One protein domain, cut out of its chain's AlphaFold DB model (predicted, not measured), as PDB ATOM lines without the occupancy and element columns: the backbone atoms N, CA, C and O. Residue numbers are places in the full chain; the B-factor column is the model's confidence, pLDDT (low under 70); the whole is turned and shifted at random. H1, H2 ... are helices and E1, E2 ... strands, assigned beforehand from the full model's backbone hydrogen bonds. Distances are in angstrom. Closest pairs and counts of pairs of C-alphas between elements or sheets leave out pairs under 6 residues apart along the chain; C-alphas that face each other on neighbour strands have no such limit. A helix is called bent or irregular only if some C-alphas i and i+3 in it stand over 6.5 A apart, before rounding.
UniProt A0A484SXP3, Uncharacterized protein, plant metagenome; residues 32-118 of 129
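This is residues 32 to 118 of the 129 residues of an uncharacterized protein of plant metagenome (UniProt A0A484SXP3). A long helical hairpin, H2 and H3a side by side, has H1 packed across it; H3b bends away towards the short strand E1. The 87 printed residues, mostly helix, run H1, H2, H3, E1. The whole is loose, 58 by 20 by 15 A, radius of gyration of the C-alphas 16.3 A.

H1, residues 34 to 46, is irregular: C-alphas 38 and 41 are 9.3 A apart. Its residues 41 to 45 alone touch H2, residues 50 to 73, about perpendicular at 76 degrees, closest C-alphas 44 and 53, 5.7 A. H3, residues 79 to 111, one helix by its hydrogen bonds, is bent into arms H3a and H3b; C-alphas 99 and 102 are 7.0 A apart. H2 and H3a, a hairpin, touch at a shallow tilt of 9 degrees, closest C-alphas 71 and 79, 5.8 A. O i to N i+4 pairs are within hydrogen-bond range throughout H2, H3a and H3b, and 7 of 9 in H1.

H1 begins at C-alpha 34 (-6.475, -36.526, 6.461). E1, residues 115 to 117, ends at C-alpha 117 (7.684, -33.726, 25.085).

The printed part has no cut; residues 74 to 76 and 118 have pLDDT under 70.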
ATOM      1  N   PHE A  32      -7.493 -38.597  13.717       76.19
ATOM      2  CA  PHE A  32      -7.647 -38.785  12.271       76.19
ATOM      3  C   PHE A  32      -6.560 -38.084  11.439       76.19
ATOM      4  O   PHE A  32      -6.208 -36.925  11.676       76.19
ATOM      5  N   SER A  33      -6.043 -38.791  10.439       78.75
ATOM      6  CA  SER A  33      -5.021 -38.340   9.502       78.75
ATOM      7  C   SER A  33      -5.628 -38.146   8.115       78.75
ATOM      8  O   SER A  33      -5.731 -39.086   7.328       78.75
ATOM      9  N   TRP A  34      -6.000 -36.906   7.798       76.44
ATOM     10  CA  TRP A  34      -6.475 -36.526   6.461       76.44
ATOM     11  C   TRP A  34      -5.513 -36.929   5.334       76.44
ATOM     12  O   TRP A  34      -5.971 -37.485   4.338       76.44
ATOM     13  N   PRO A  35      -4.184 -36.749   5.476       75.50
ATOM     14  CA  PRO A  35      -3.264 -37.167   4.427       75.50
ATOM     15  C   PRO A  35      -3.209 -38.688   4.246       75.50
ATOM     16  O   PRO A  35      -3.061 -39.158   3.122       75.50
ATOM     17  N   ALA A  36      -3.357 -39.470   5.322       77.88
ATOM     18  CA  ALA A  36      -3.382 -40.928   5.219       77.88
ATOM     19  C   ALA A  36      -4.681 -41.447   4.578       77.88
ATOM     20  O   ALA A  36      -4.643 -42.473   3.908       77.88
ATOM     21  N   LEU A  37      -5.801 -40.728   4.736       81.56
ATOM     22  CA  LEU A  37      -7.054 -41.015   4.034       81.56
ATOM     23  C   LEU A  37      -6.913 -40.772   2.523       81.56
ATOM     24  O   LEU A  37      -7.220 -41.657   1.733       81.56
ATOM     25  N   CYS A  38      -6.450 -39.582   2.126       78.31
ATOM     26  CA  CYS A  38      -6.445 -39.178   0.716       78.31
ATOM     27  C   CYS A  38      -5.290 -39.789  -0.087       78.31
ATOM     28  O   CYS A  38      -5.456 -40.093  -1.263       78.31
ATOM     29  N   PHE A  39      -4.117 -39.959   0.531       75.69
ATOM     30  CA  PHE A  39      -2.897 -40.374  -0.168       75.69
ATOM     31  C   PHE A  39      -2.386 -41.758   0.243       75.69
ATOM     32  O   PHE A  39      -1.394 -42.209  -0.329       75.69
ATOM     33  N   GLY A  40      -3.027 -42.428   1.212       77.50
ATOM     34  CA  GLY A  40      -2.801 -43.832   1.579       77.50
ATOM     35  C   GLY A  40      -1.339 -44.280   1.495       77.50
ATOM     36  O   GLY A  40      -0.511 -43.914   2.333       77.50
ATOM     37  N   LEU A  41      -1.018 -45.050   0.449       75.81
ATOM     38  CA  LEU A  41       0.315 -45.603   0.192       75.81
ATOM     39  C   LEU A  41       1.416 -44.545   0.036       75.81
ATOM     40  O   LEU A  41       2.498 -44.701   0.603       75.81
ATOM     41  N   ALA A  42       1.151 -43.478  -0.721       79.62
ATOM     42  CA  ALA A  42       2.125 -42.422  -0.984       79.62
ATOM     43  C   ALA A  42       2.470 -41.675   0.309       79.62
ATOM     44  O   ALA A  42       3.640 -41.428   0.602       79.62
ATOM     45  N   TRP A  43       1.462 -41.404   1.143       83.25
ATOM     46  CA  TRP A  43       1.686 -40.829   2.467       83.25
ATOM     47  C   TRP A  43       2.517 -41.756   3.357       83.25
ATOM     48  O   TRP A  43       3.454 -41.307   4.020       83.25
ATOM     49  N   MET A  44       2.206 -43.056   3.343       80.25
ATOM     50  CA  MET A  44       2.926 -44.043   4.141       80.25
ATOM     51  C   MET A  44       4.407 -44.160   3.748       80.25
ATOM     52  O   MET A  44       5.266 -44.242   4.632       80.25
ATOM     53  N   ALA A  45       4.704 -44.112   2.447       79.00
ATOM     54  CA  ALA A  45       6.064 -44.117   1.916       79.00
ATOM     55  C   ALA A  45       6.839 -42.854   2.329       79.00
ATOM     56  O   ALA A  45       7.914 -42.953   2.919       79.00
ATOM     57  N   VAL A  46       6.261 -41.664   2.118       79.50
ATOM     58  CA  VAL A  46       6.905 -40.379   2.453       79.50
ATOM     59  C   VAL A  46       7.154 -40.240   3.956       79.50
ATOM     60  O   VAL A  46       8.206 -39.763   4.379       79.50
ATOM     61  N   LYS A  47       6.207 -40.673   4.799       75.44
ATOM     62  CA  LYS A  47       6.342 -40.610   6.263       75.44
ATOM     63  C   LYS A  47       7.116 -41.790   6.863       75.44
ATOM     64  O   LYS A  47       7.197 -41.887   8.090       75.44
ATOM     65  N   GLY A  48       7.705 -42.665   6.045       75.75
ATOM     66  CA  GLY A  48       8.582 -43.748   6.502       75.75
ATOM     67  C   GLY A  48       7.889 -44.784   7.392       75.75
ATOM     68  O   GLY A  48       8.534 -45.450   8.207       75.75
ATOM     69  N   VAL A  49       6.566 -44.935   7.278       80.38
ATOM     70  CA  VAL A  49       5.803 -45.946   8.024       80.38
ATOM     71  C   VAL A  49       5.817 -47.276   7.257       80.38
ATOM     72  O   VAL A  49       4.794 -47.793   6.828       80.38
ATOM     73  N   TRP A  50       7.008 -47.866   7.111       77.50
ATOM     74  CA  TRP A  50       7.251 -49.040   6.257       77.50
ATOM     75  C   TRP A  50       6.477 -50.310   6.641       77.50
ATOM     76  O   TRP A  50       6.055 -51.064   5.774       77.50
ATOM     77  N   ARG A  51       6.248 -50.560   7.938       77.75
ATOM     78  CA  ARG A  51       5.488 -51.743   8.391       77.75
ATOM     79  C   ARG A  51       4.037 -51.735   7.885       77.75
ATOM     80  O   ARG A  51       3.662 -52.677   7.194       77.75
ATOM     81  N   PRO A  52       3.219 -50.713   8.199       78.94
ATOM     82  CA  PRO A  52       1.861 -50.649   7.670       78.94
ATOM     83  C   PRO A  52       1.837 -50.447   6.155       78.94
ATOM     84  O   PRO A  52       0.934 -50.971   5.521       78.94
ATOM     85  N   PHE A  53       2.845 -49.791   5.564       82.38
ATOM     86  CA  PHE A  53       2.990 -49.703   4.110       82.38
ATOM     87  C   PHE A  53       3.022 -51.087   3.447       82.38
ATOM     88  O   PHE A  53       2.223 -51.344   2.553       82.38
ATOM     89  N   VAL A  54       3.892 -51.993   3.911       85.56
ATOM     90  CA  VAL A  54       4.001 -53.350   3.346       85.56
ATOM     91  C   VAL A  54       2.700 -54.128   3.537       85.56
ATOM     92  O   VAL A  54       2.215 -54.738   2.593       85.56
ATOM     93  N   VAL A  55       2.090 -54.064   4.726       86.75
ATOM     94  CA  VAL A  55       0.811 -54.749   4.994       86.75
ATOM     95  C   VAL A  55      -0.298 -54.233   4.072       86.75
ATOM     96  O   VAL A  55      -1.034 -55.027   3.491       86.75
ATOM     97  N   TYR A  56      -0.403 -52.915   3.907       84.12
ATOM     98  CA  TYR A  56      -1.407 -52.289   3.051       84.12
ATOM     99  C   TYR A  56      -1.173 -52.618   1.571       84.12
ATOM    100  O   TYR A  56      -2.123 -52.885   0.839       84.12
ATOM    101  N   LEU A  57       0.090 -52.666   1.135       86.75
ATOM    102  CA  LEU A  57       0.459 -53.086  -0.214       86.75
ATOM    103  C   LEU A  57       0.079 -54.551  -0.472       86.75
ATOM    104  O   LEU A  57      -0.528 -54.845  -1.498       86.75
ATOM    105  N   CYS A  58       0.374 -55.459   0.464       89.31
ATOM    106  CA  CYS A  58      -0.022 -56.865   0.363       89.31
ATOM    107  C   CYS A  58      -1.547 -57.028   0.312       89.31
ATOM    108  O   CYS A  58      -2.038 -57.835  -0.471       89.31
ATOM    109  N   LEU A  59      -2.294 -56.253   1.105       87.25
ATOM    110  CA  LEU A  59      -3.758 -56.252   1.082       87.25
ATOM    111  C   LEU A  59      -4.304 -55.777  -0.265       87.25
ATOM    112  O   LEU A  59      -5.165 -56.443  -0.830       87.25
ATOM    113  N   LEU A  60      -3.786 -54.671  -0.808       85.94
ATOM    114  CA  LEU A  60      -4.200 -54.176  -2.123       85.94
ATOM    115  C   LEU A  60      -3.879 -55.169  -3.237       85.94
ATOM    116  O   LEU A  60      -4.730 -55.435  -4.082       85.94
ATOM    117  N   PHE A  61      -2.671 -55.730  -3.232       89.00
ATOM    118  CA  PHE A  61      -2.253 -56.697  -4.238       89.00
ATOM    119  C   PHE A  61      -3.073 -57.988  -4.147       89.00
ATOM    120  O   PHE A  61      -3.595 -58.459  -5.154       89.00
ATOM    121  N   GLY A  62      -3.263 -58.521  -2.937       88.12
ATOM    122  CA  GLY A  62      -4.095 -59.700  -2.694       88.12
ATOM    123  C   GLY A  62      -5.555 -59.476  -3.081       88.12
ATOM    124  O   GLY A  62      -6.160 -60.343  -3.705       88.12
ATOM    125  N   MET A  63      -6.108 -58.295  -2.788       84.31
ATOM    126  CA  MET A  63      -7.454 -57.920  -3.217       84.31
ATOM    127  C   MET A  63      -7.547 -57.830  -4.743       84.31
ATOM    128  O   MET A  63      -8.500 -58.346  -5.315       84.31
ATOM    129  N   GLY A  64      -6.547 -57.246  -5.411       84.75
ATOM    130  CA  GLY A  64      -6.467 -57.206  -6.873       84.75
ATOM    131  C   GLY A  64      -6.470 -58.603  -7.494       84.75
ATOM    132  O   GLY A  64      -7.293 -58.886  -8.358       84.75
ATOM    133  N   LEU A  65      -5.627 -59.509  -6.989       87.31
ATOM    134  CA  LEU A  65      -5.599 -60.902  -7.442       87.31
ATOM    135  C   LEU A  65      -6.923 -61.629  -7.185       87.31
ATOM    136  O   LEU A  65      -7.381 -62.380  -8.041       87.31
ATOM    137  N   ALA A  66      -7.556 -61.399  -6.032       84.25
ATOM    138  CA  ALA A  66      -8.848 -61.994  -5.710       84.25
ATOM    139  C   ALA A  66      -9.959 -61.492  -6.644       84.25
ATOM    140  O   ALA A  66     -10.809 -62.278  -7.056       84.25
ATOM    141  N   ILE A  67      -9.943 -60.206  -7.010       82.62
ATOM    142  CA  ILE A  67     -10.885 -59.626  -7.976       82.62
ATOM    143  C   ILE A  67     -10.668 -60.236  -9.356       82.62
ATOM    144  O   ILE A  67     -11.639 -60.674  -9.959       82.62
ATOM    145  N   GLU A  68      -9.427 -60.310  -9.839       83.75
ATOM    146  CA  GLU A  68      -9.110 -60.918 -11.137       83.75
ATOM    147  C   GLU A  68      -9.509 -62.398 -11.181       83.75
ATOM    148  O   GLU A  68     -10.188 -62.831 -12.109       83.75
ATOM    149  N   ALA A  69      -9.190 -63.167 -10.136       82.75
ATOM    150  CA  ALA A  69      -9.599 -64.566 -10.025       82.75
ATOM    151  C   ALA A  69     -11.128 -64.718 -10.014       82.75
ATOM    152  O   ALA A  69     -11.668 -65.616 -10.662       82.75
ATOM    153  N   CYS A  70     -11.833 -63.823  -9.316       79.25
ATOM    154  CA  CYS A  70     -13.290 -63.804  -9.269       79.25
ATOM    155  C   CYS A  70     -13.883 -63.409 -10.628       79.25
ATOM    156  O   CYS A  70     -14.797 -64.065 -11.098       79.25
ATOM    157  N   LEU A  71     -13.333 -62.410 -11.321       78.12
ATOM    158  CA  LEU A  71     -13.779 -61.999 -12.657       78.12
ATOM    159  C   LEU A  71     -13.514 -63.066 -13.725       78.12
ATOM    160  O   LEU A  71     -14.321 -63.210 -14.637       78.12
ATOM    161  N   ALA A  72     -12.422 -63.822 -13.604       80.88
ATOM    162  CA  ALA A  72     -12.095 -64.922 -14.510       80.88
ATOM    163  C   ALA A  72     -13.031 -66.134 -14.350       80.88
ATOM    164  O   ALA A  72     -13.190 -66.915 -15.286       80.88
ATOM    165  N   SER A  73     -13.638 -66.300 -13.171       73.94
ATOM    166  CA  SER A  73     -14.526 -67.423 -12.842       73.94
ATOM    167  C   SER A  73     -16.008 -67.037 -12.758       73.94
ATOM    168  O   SER A  73     -16.876 -67.909 -12.805       73.94
ATOM    169  N   ALA A  74     -16.321 -65.744 -12.661       66.88
ATOM    170  CA  ALA A  74     -17.679 -65.234 -12.553       66.88
ATOM    171  C   ALA A  74     -18.341 -65.056 -13.922       66.88
ATOM    172  O   ALA A  74     -17.740 -64.598 -14.894       66.88
ATOM    173  N   SER A  75     -19.646 -65.324 -13.974       69.06
ATOM    174  CA  SER A  75     -20.479 -64.892 -15.091       69.06
ATOM    175  C   SER A  75     -20.510 -63.356 -15.166       69.06
ATOM    176  O   SER A  75     -20.426 -62.668 -14.144       69.06
ATOM    177  N   LEU A  76     -20.679 -62.804 -16.376       66.12
ATOM    178  CA  LEU A  76     -20.744 -61.353 -16.652       66.12
ATOM    179  C   LEU A  76     -21.675 -60.563 -15.707       66.12
ATOM    180  O   LEU A  76     -21.479 -59.367 -15.506       66.12
ATOM    181  N   TRP A  77     -22.657 -61.234 -15.102       71.75
ATOM    182  CA  TRP A  77     -23.643 -60.662 -14.187       71.75
ATOM    183  C   TRP A  77     -23.120 -60.396 -12.768       71.75
ATOM    184  O   TRP A  77     -23.575 -59.452 -12.128       71.75
ATOM    185  N   LEU A  78     -22.154 -61.177 -12.268       77.44
ATOM    186  CA  LEU A  78     -21.582 -60.984 -10.923       77.44
ATOM    187  C   LEU A  78     -20.373 -60.037 -10.910       77.44
ATOM    188  O   LEU A  78     -20.020 -59.487  -9.865       77.44
ATOM    189  N   ALA A  79     -19.772 -59.789 -12.072       78.62
ATOM    190  CA  ALA A  79     -18.653 -58.869 -12.240       78.62
ATOM    191  C   ALA A  79     -18.884 -57.443 -11.675       78.62
ATOM    192  O   ALA A  79     -17.979 -56.915 -11.022       78.62
ATOM    193  N   PRO A  80     -20.043 -56.777 -11.873       83.00
ATOM    194  CA  PRO A  80     -20.287 -55.462 -11.271       83.00
ATOM    195  C   PRO A  80     -20.424 -55.518  -9.742       83.00
ATOM    196  O   PRO A  80     -19.944 -54.613  -9.061       83.00
ATOM    197  N   LEU A  81     -20.998 -56.591  -9.186       84.44
ATOM    198  CA  LEU A  81     -21.114 -56.764  -7.735       84.44
ATOM    199  C   LEU A  81     -19.737 -56.943  -7.081       84.44
ATOM    200  O   LEU A  81     -19.455 -56.312  -6.063       84.44
ATOM    201  N   ALA A  82     -18.851 -57.729  -7.700       81.00
ATOM    202  CA  ALA A  82     -17.471 -57.895  -7.244       81.00
ATOM    203  C   ALA A  82     -16.695 -56.563  -7.253       81.00
ATOM    204  O   ALA A  82     -15.979 -56.255  -6.300       81.00
ATOM    205  N   ARG A  83     -16.885 -55.731  -8.289       82.88
ATOM    206  CA  ARG A  83     -16.276 -54.391  -8.368       82.88
ATOM    207  C   ARG A  83     -16.810 -53.437  -7.303       82.88
ATOM    208  O   ARG A  83     -16.025 -52.702  -6.709       82.88
ATOM    209  N   LEU A  84     -18.114 -53.461  -7.025       87.75
ATOM    210  CA  LEU A  84     -18.699 -52.668  -5.940       87.75
ATOM    211  C   LEU A  84     -18.147 -53.098  -4.579       87.75
ATOM    212  O   LEU A  84     -17.708 -52.247  -3.811       87.75
ATOM    213  N   ALA A  85     -18.098 -54.404  -4.304       86.25
ATOM    214  CA  ALA A  85     -17.534 -54.933  -3.065       86.25
ATOM    215  C   ALA A  85     -16.062 -54.521  -2.883       86.25
ATOM    216  O   ALA A  85     -15.675 -54.080  -1.802       86.25
ATOM    217  N   ALA A  86     -15.264 -54.580  -3.954       84.31
ATOM    218  CA  ALA A  86     -13.886 -54.098  -3.959       84.31
ATOM    219  C   ALA A  86     -13.778 -52.589  -3.685       84.31
ATOM    220  O   ALA A  86     -12.920 -52.163  -2.913       84.31
ATOM    221  N   GLY A  87     -14.659 -51.780  -4.282       86.62
ATOM    222  CA  GLY A  87     -14.722 -50.339  -4.036       86.62
ATOM    223  C   GLY A  87     -15.049 -50.011  -2.578       86.62
ATOM    224  O   GLY A  87     -14.367 -49.193  -1.961       86.62
ATOM    225  N   VAL A  88     -16.034 -50.702  -1.994       90.06
ATOM    226  CA  VAL A  88     -16.383 -50.560  -0.570       90.06
ATOM    227  C   VAL A  88     -15.217 -50.981   0.322       90.06
ATOM    228  O   VAL A  88     -14.856 -50.243   1.237       90.06
ATOM    229  N   ALA A  89     -14.581 -52.118   0.036       85.94
ATOM    230  CA  ALA A  89     -13.413 -52.576   0.781       85.94
ATOM    231  C   ALA A  89     -12.260 -51.558   0.711       85.94
ATOM    232  O   ALA A  89     -11.681 -51.215   1.742       85.94
ATOM    233  N   GLY A  90     -11.975 -51.006  -0.472       85.56
ATOM    234  CA  GLY A  90     -10.993 -49.937  -0.658       85.56
ATOM    235  C   GLY A  90     -11.313 -48.687   0.164       85.56
ATOM    236  O   GLY A  90     -10.434 -48.140   0.829       85.56
ATOM    237  N   PHE A  91     -12.580 -48.273   0.192       86.31
ATOM    238  CA  PHE A  91     -13.023 -47.118   0.970       86.31
ATOM    239  C   PHE A  91     -12.901 -47.346   2.483       86.31
ATOM    240  O   PHE A  91     -12.382 -46.492   3.205       86.31
ATOM    241  N   VAL A  92     -13.291 -48.527   2.971       87.75
ATOM    242  CA  VAL A  92     -13.104 -48.923   4.376       87.75
ATOM    243  C   VAL A  92     -11.620 -48.934   4.741       87.75
ATOM    244  O   VAL A  92     -11.239 -48.404   5.786       87.75
ATOM    245  N   MET A  93     -10.760 -49.469   3.867       83.50
ATOM    246  CA  MET A  93      -9.311 -49.446   4.068       83.50
ATOM    247  C   MET A  93      -8.750 -48.019   4.099       83.50
ATOM    248  O   MET A  93      -7.837 -47.748   4.878       83.50
ATOM    249  N   ALA A  94      -9.275 -47.095   3.290       82.00
ATOM    250  CA  ALA A  94      -8.874 -45.689   3.316       82.00
ATOM    251  C   ALA A  94      -9.265 -45.015   4.642       82.00
ATOM    252  O   ALA A  94      -8.430 -44.369   5.277       82.00
ATOM    253  N   ILE A  95     -10.497 -45.223   5.117       84.62
ATOM    254  CA  ILE A  95     -10.944 -44.712   6.423       84.62
ATOM    255  C   ILE A  95     -10.075 -45.289   7.542       84.62
ATOM    256  O   ILE A  95      -9.579 -44.540   8.388       84.62
ATOM    257  N   ALA A  96      -9.824 -46.600   7.522       84.06
ATOM    258  CA  ALA A  96      -8.958 -47.256   8.490       84.06
ATOM    259  C   ALA A  96      -7.538 -46.667   8.473       84.06
ATOM    260  O   ALA A  96      -6.983 -46.387   9.537       84.06
ATOM    261  N   ALA A  97      -6.970 -46.402   7.291       83.00
ATOM    262  CA  ALA A  97      -5.681 -45.729   7.150       83.00
ATOM    263  C   ALA A  97      -5.709 -44.293   7.701       83.00
ATOM    264  O   ALA A  97      -4.753 -43.878   8.353       83.00
ATOM    265  N   GLY A  98      -6.812 -43.561   7.534       81.75
ATOM    266  CA  GLY A  98      -7.016 -42.257   8.163       81.75
ATOM    267  C   GLY A  98      -6.966 -42.329   9.693       81.75
ATOM    268  O   GLY A  98      -6.293 -41.524  10.335       81.75
ATOM    269  N   TRP A  99      -7.613 -43.324  10.302       79.38
ATOM    270  CA  TRP A  99      -7.663 -43.472  11.764       79.38
ATOM    271  C   TRP A  99      -6.351 -44.004  12.356       79.38
ATOM    272  O   TRP A  99      -5.894 -43.535  13.403       79.38
ATOM    273  N   LEU A 100      -5.725 -44.984  11.701       83.06
ATOM    274  CA  LEU A 100      -4.485 -45.603  12.172       83.06
ATOM    275  C   LEU A 100      -3.222 -44.861  11.719       83.06
ATOM    276  O   LEU A 100      -2.176 -45.037  12.344       83.06
ATOM    277  N   GLY A 101      -3.301 -44.003  10.702       81.81
ATOM    278  CA  GLY A 101      -2.157 -43.307  10.113       81.81
ATOM    279  C   GLY A 101      -1.332 -42.550  11.146       81.81
ATOM    280  O   GLY A 101      -0.132 -42.790  11.291       81.81
ATOM    281  N   ASN A 102      -1.971 -41.710  11.963       79.81
ATOM    282  CA  ASN A 102      -1.255 -40.958  12.996       79.81
ATOM    283  C   ASN A 102      -0.663 -41.875  14.079       79.81
ATOM    284  O   ASN A 102       0.445 -41.622  14.550       79.81
ATOM    285  N   ARG A 103      -1.325 -42.992  14.415       81.12
ATOM    286  CA  ARG A 103      -0.775 -43.993  15.348       81.12
ATOM    287  C   ARG A 103       0.483 -44.648  14.777       81.12
ATOM    288  O   ARG A 103       1.474 -44.816  15.486       81.12
ATOM    289  N   TRP A 104       0.476 -44.966  13.486       82.19
ATOM    290  CA  TRP A 104       1.652 -45.474  12.788       82.19
ATOM    291  C   TRP A 104       2.779 -44.446  12.735       82.19
ATOM    292  O   TRP A 104       3.937 -44.817  12.936       82.19
ATOM    293  N   ARG A 105       2.456 -43.159  12.541       79.50
ATOM    294  CA  ARG A 105       3.446 -42.074  12.582       79.50
ATOM    295  C   ARG A 105       4.097 -41.966  13.956       79.50
ATOM    296  O   ARG A 105       5.321 -41.946  14.032       79.50
ATOM    297  N   VAL A 106       3.306 -41.989  15.030       80.44
ATOM    298  CA  VAL A 106       3.820 -42.009  16.410       80.44
ATOM    299  C   VAL A 106       4.740 -43.212  16.634       80.44
ATOM    300  O   VAL A 106       5.831 -43.067  17.180       80.44
ATOM    301  N   ALA A 107       4.352 -44.403  16.173       81.19
ATOM    302  CA  ALA A 107       5.181 -45.602  16.297       81.19
ATOM    303  C   ALA A 107       6.483 -45.531  15.473       81.19
ATOM    304  O   ALA A 107       7.498 -46.101  15.874       81.19
ATOM    305  N   ALA A 108       6.480 -44.861  14.318       81.94
ATOM    306  CA  ALA A 108       7.691 -44.616  13.537       81.94
ATOM    307  C   ALA A 108       8.621 -43.608  14.225       81.94
ATOM    308  O   ALA A 108       9.815 -43.874  14.323       81.94
ATOM    309  N   LEU A 109       8.080 -42.516  14.772       79.12
ATOM    310  CA  LEU A 109       8.851 -41.520  15.522       79.12
ATOM    311  C   LEU A 109       9.497 -42.121  16.773       79.12
ATOM    312  O   LEU A 109      10.692 -41.945  16.992       79.12
ATOM    313  N   ARG A 110       8.744 -42.918  17.540       78.50
ATOM    314  CA  ARG A 110       9.281 -43.641  18.704       78.50
ATOM    315  C   ARG A 110      10.429 -44.577  18.323       78.50
ATOM    316  O   ARG A 110      11.440 -44.607  19.011       78.50
ATOM    317  N   ARG A 111      10.305 -45.313  17.211       77.75
ATOM    318  CA  ARG A 111      11.389 -46.176  16.700       77.75
ATOM    319  C   ARG A 111      12.606 -45.390  16.221       77.75
ATOM    320  O   ARG A 111      13.714 -45.891  16.330       77.75
ATOM    321  N   ALA A 112      12.404 -44.176  15.717       78.25
ATOM    322  CA  ALA A 112      13.481 -43.271  15.330       78.25
ATOM    323  C   ALA A 112      14.157 -42.576  16.532       78.25
ATOM    324  O   ALA A 112      15.038 -41.750  16.324       78.25
ATOM    325  N   GLY A 113      13.762 -42.896  17.771       79.19
ATOM    326  CA  GLY A 113      14.366 -42.354  18.990       79.19
ATOM    327  C   GLY A 113      13.758 -41.036  19.467       79.19
ATOM    328  O   GLY A 113      14.295 -40.420  20.384       79.19
ATOM    329  N   PHE A 114      12.645 -40.587  18.878       77.12
ATOM    330  CA  PHE A 114      11.968 -39.383  19.347       77.12
ATOM    331  C   PHE A 114      11.248 -39.634  20.676       77.12
ATOM    332  O   PHE A 114      10.503 -40.608  20.833       77.12
ATOM    333  N   VAL A 115      11.417 -38.699  21.606       77.69
ATOM    334  CA  VAL A 115      10.768 -38.681  22.916       77.69
ATOM    335  C   VAL A 115       9.598 -37.703  22.866       77.69
ATOM    336  O   VAL A 115       9.694 -36.637  22.259       77.69
ATOM    337  N   ALA A 116       8.469 -38.090  23.460       73.31
ATOM    338  CA  ALA A 116       7.328 -37.194  23.594       73.31
ATOM    339  C   ALA A 116       7.676 -36.106  24.612       73.31
ATOM    340  O   ALA A 116       7.888 -36.410  25.787       73.31
ATOM    341  N   GLU A 117       7.715 -34.855  24.171       73.12
ATOM    342  CA  GLU A 117       7.684 -33.726  25.085       73.12
ATOM    343  C   GLU A 117       6.210 -33.529  25.449       73.12
ATOM    344  O   GLU A 117       5.436 -32.930  24.704       73.12
ATOM    345  N   THR A 118       5.781 -34.084  26.589       58.34
ATOM    346  CA  THR A 118       4.540 -33.668  27.263       58.34
ATOM    347  C   THR A 118       4.751 -32.283  27.859       58.34
ATOM    348  O   THR A 118       4.675 -32.084  29.066       58.34
TER     349      THR A 118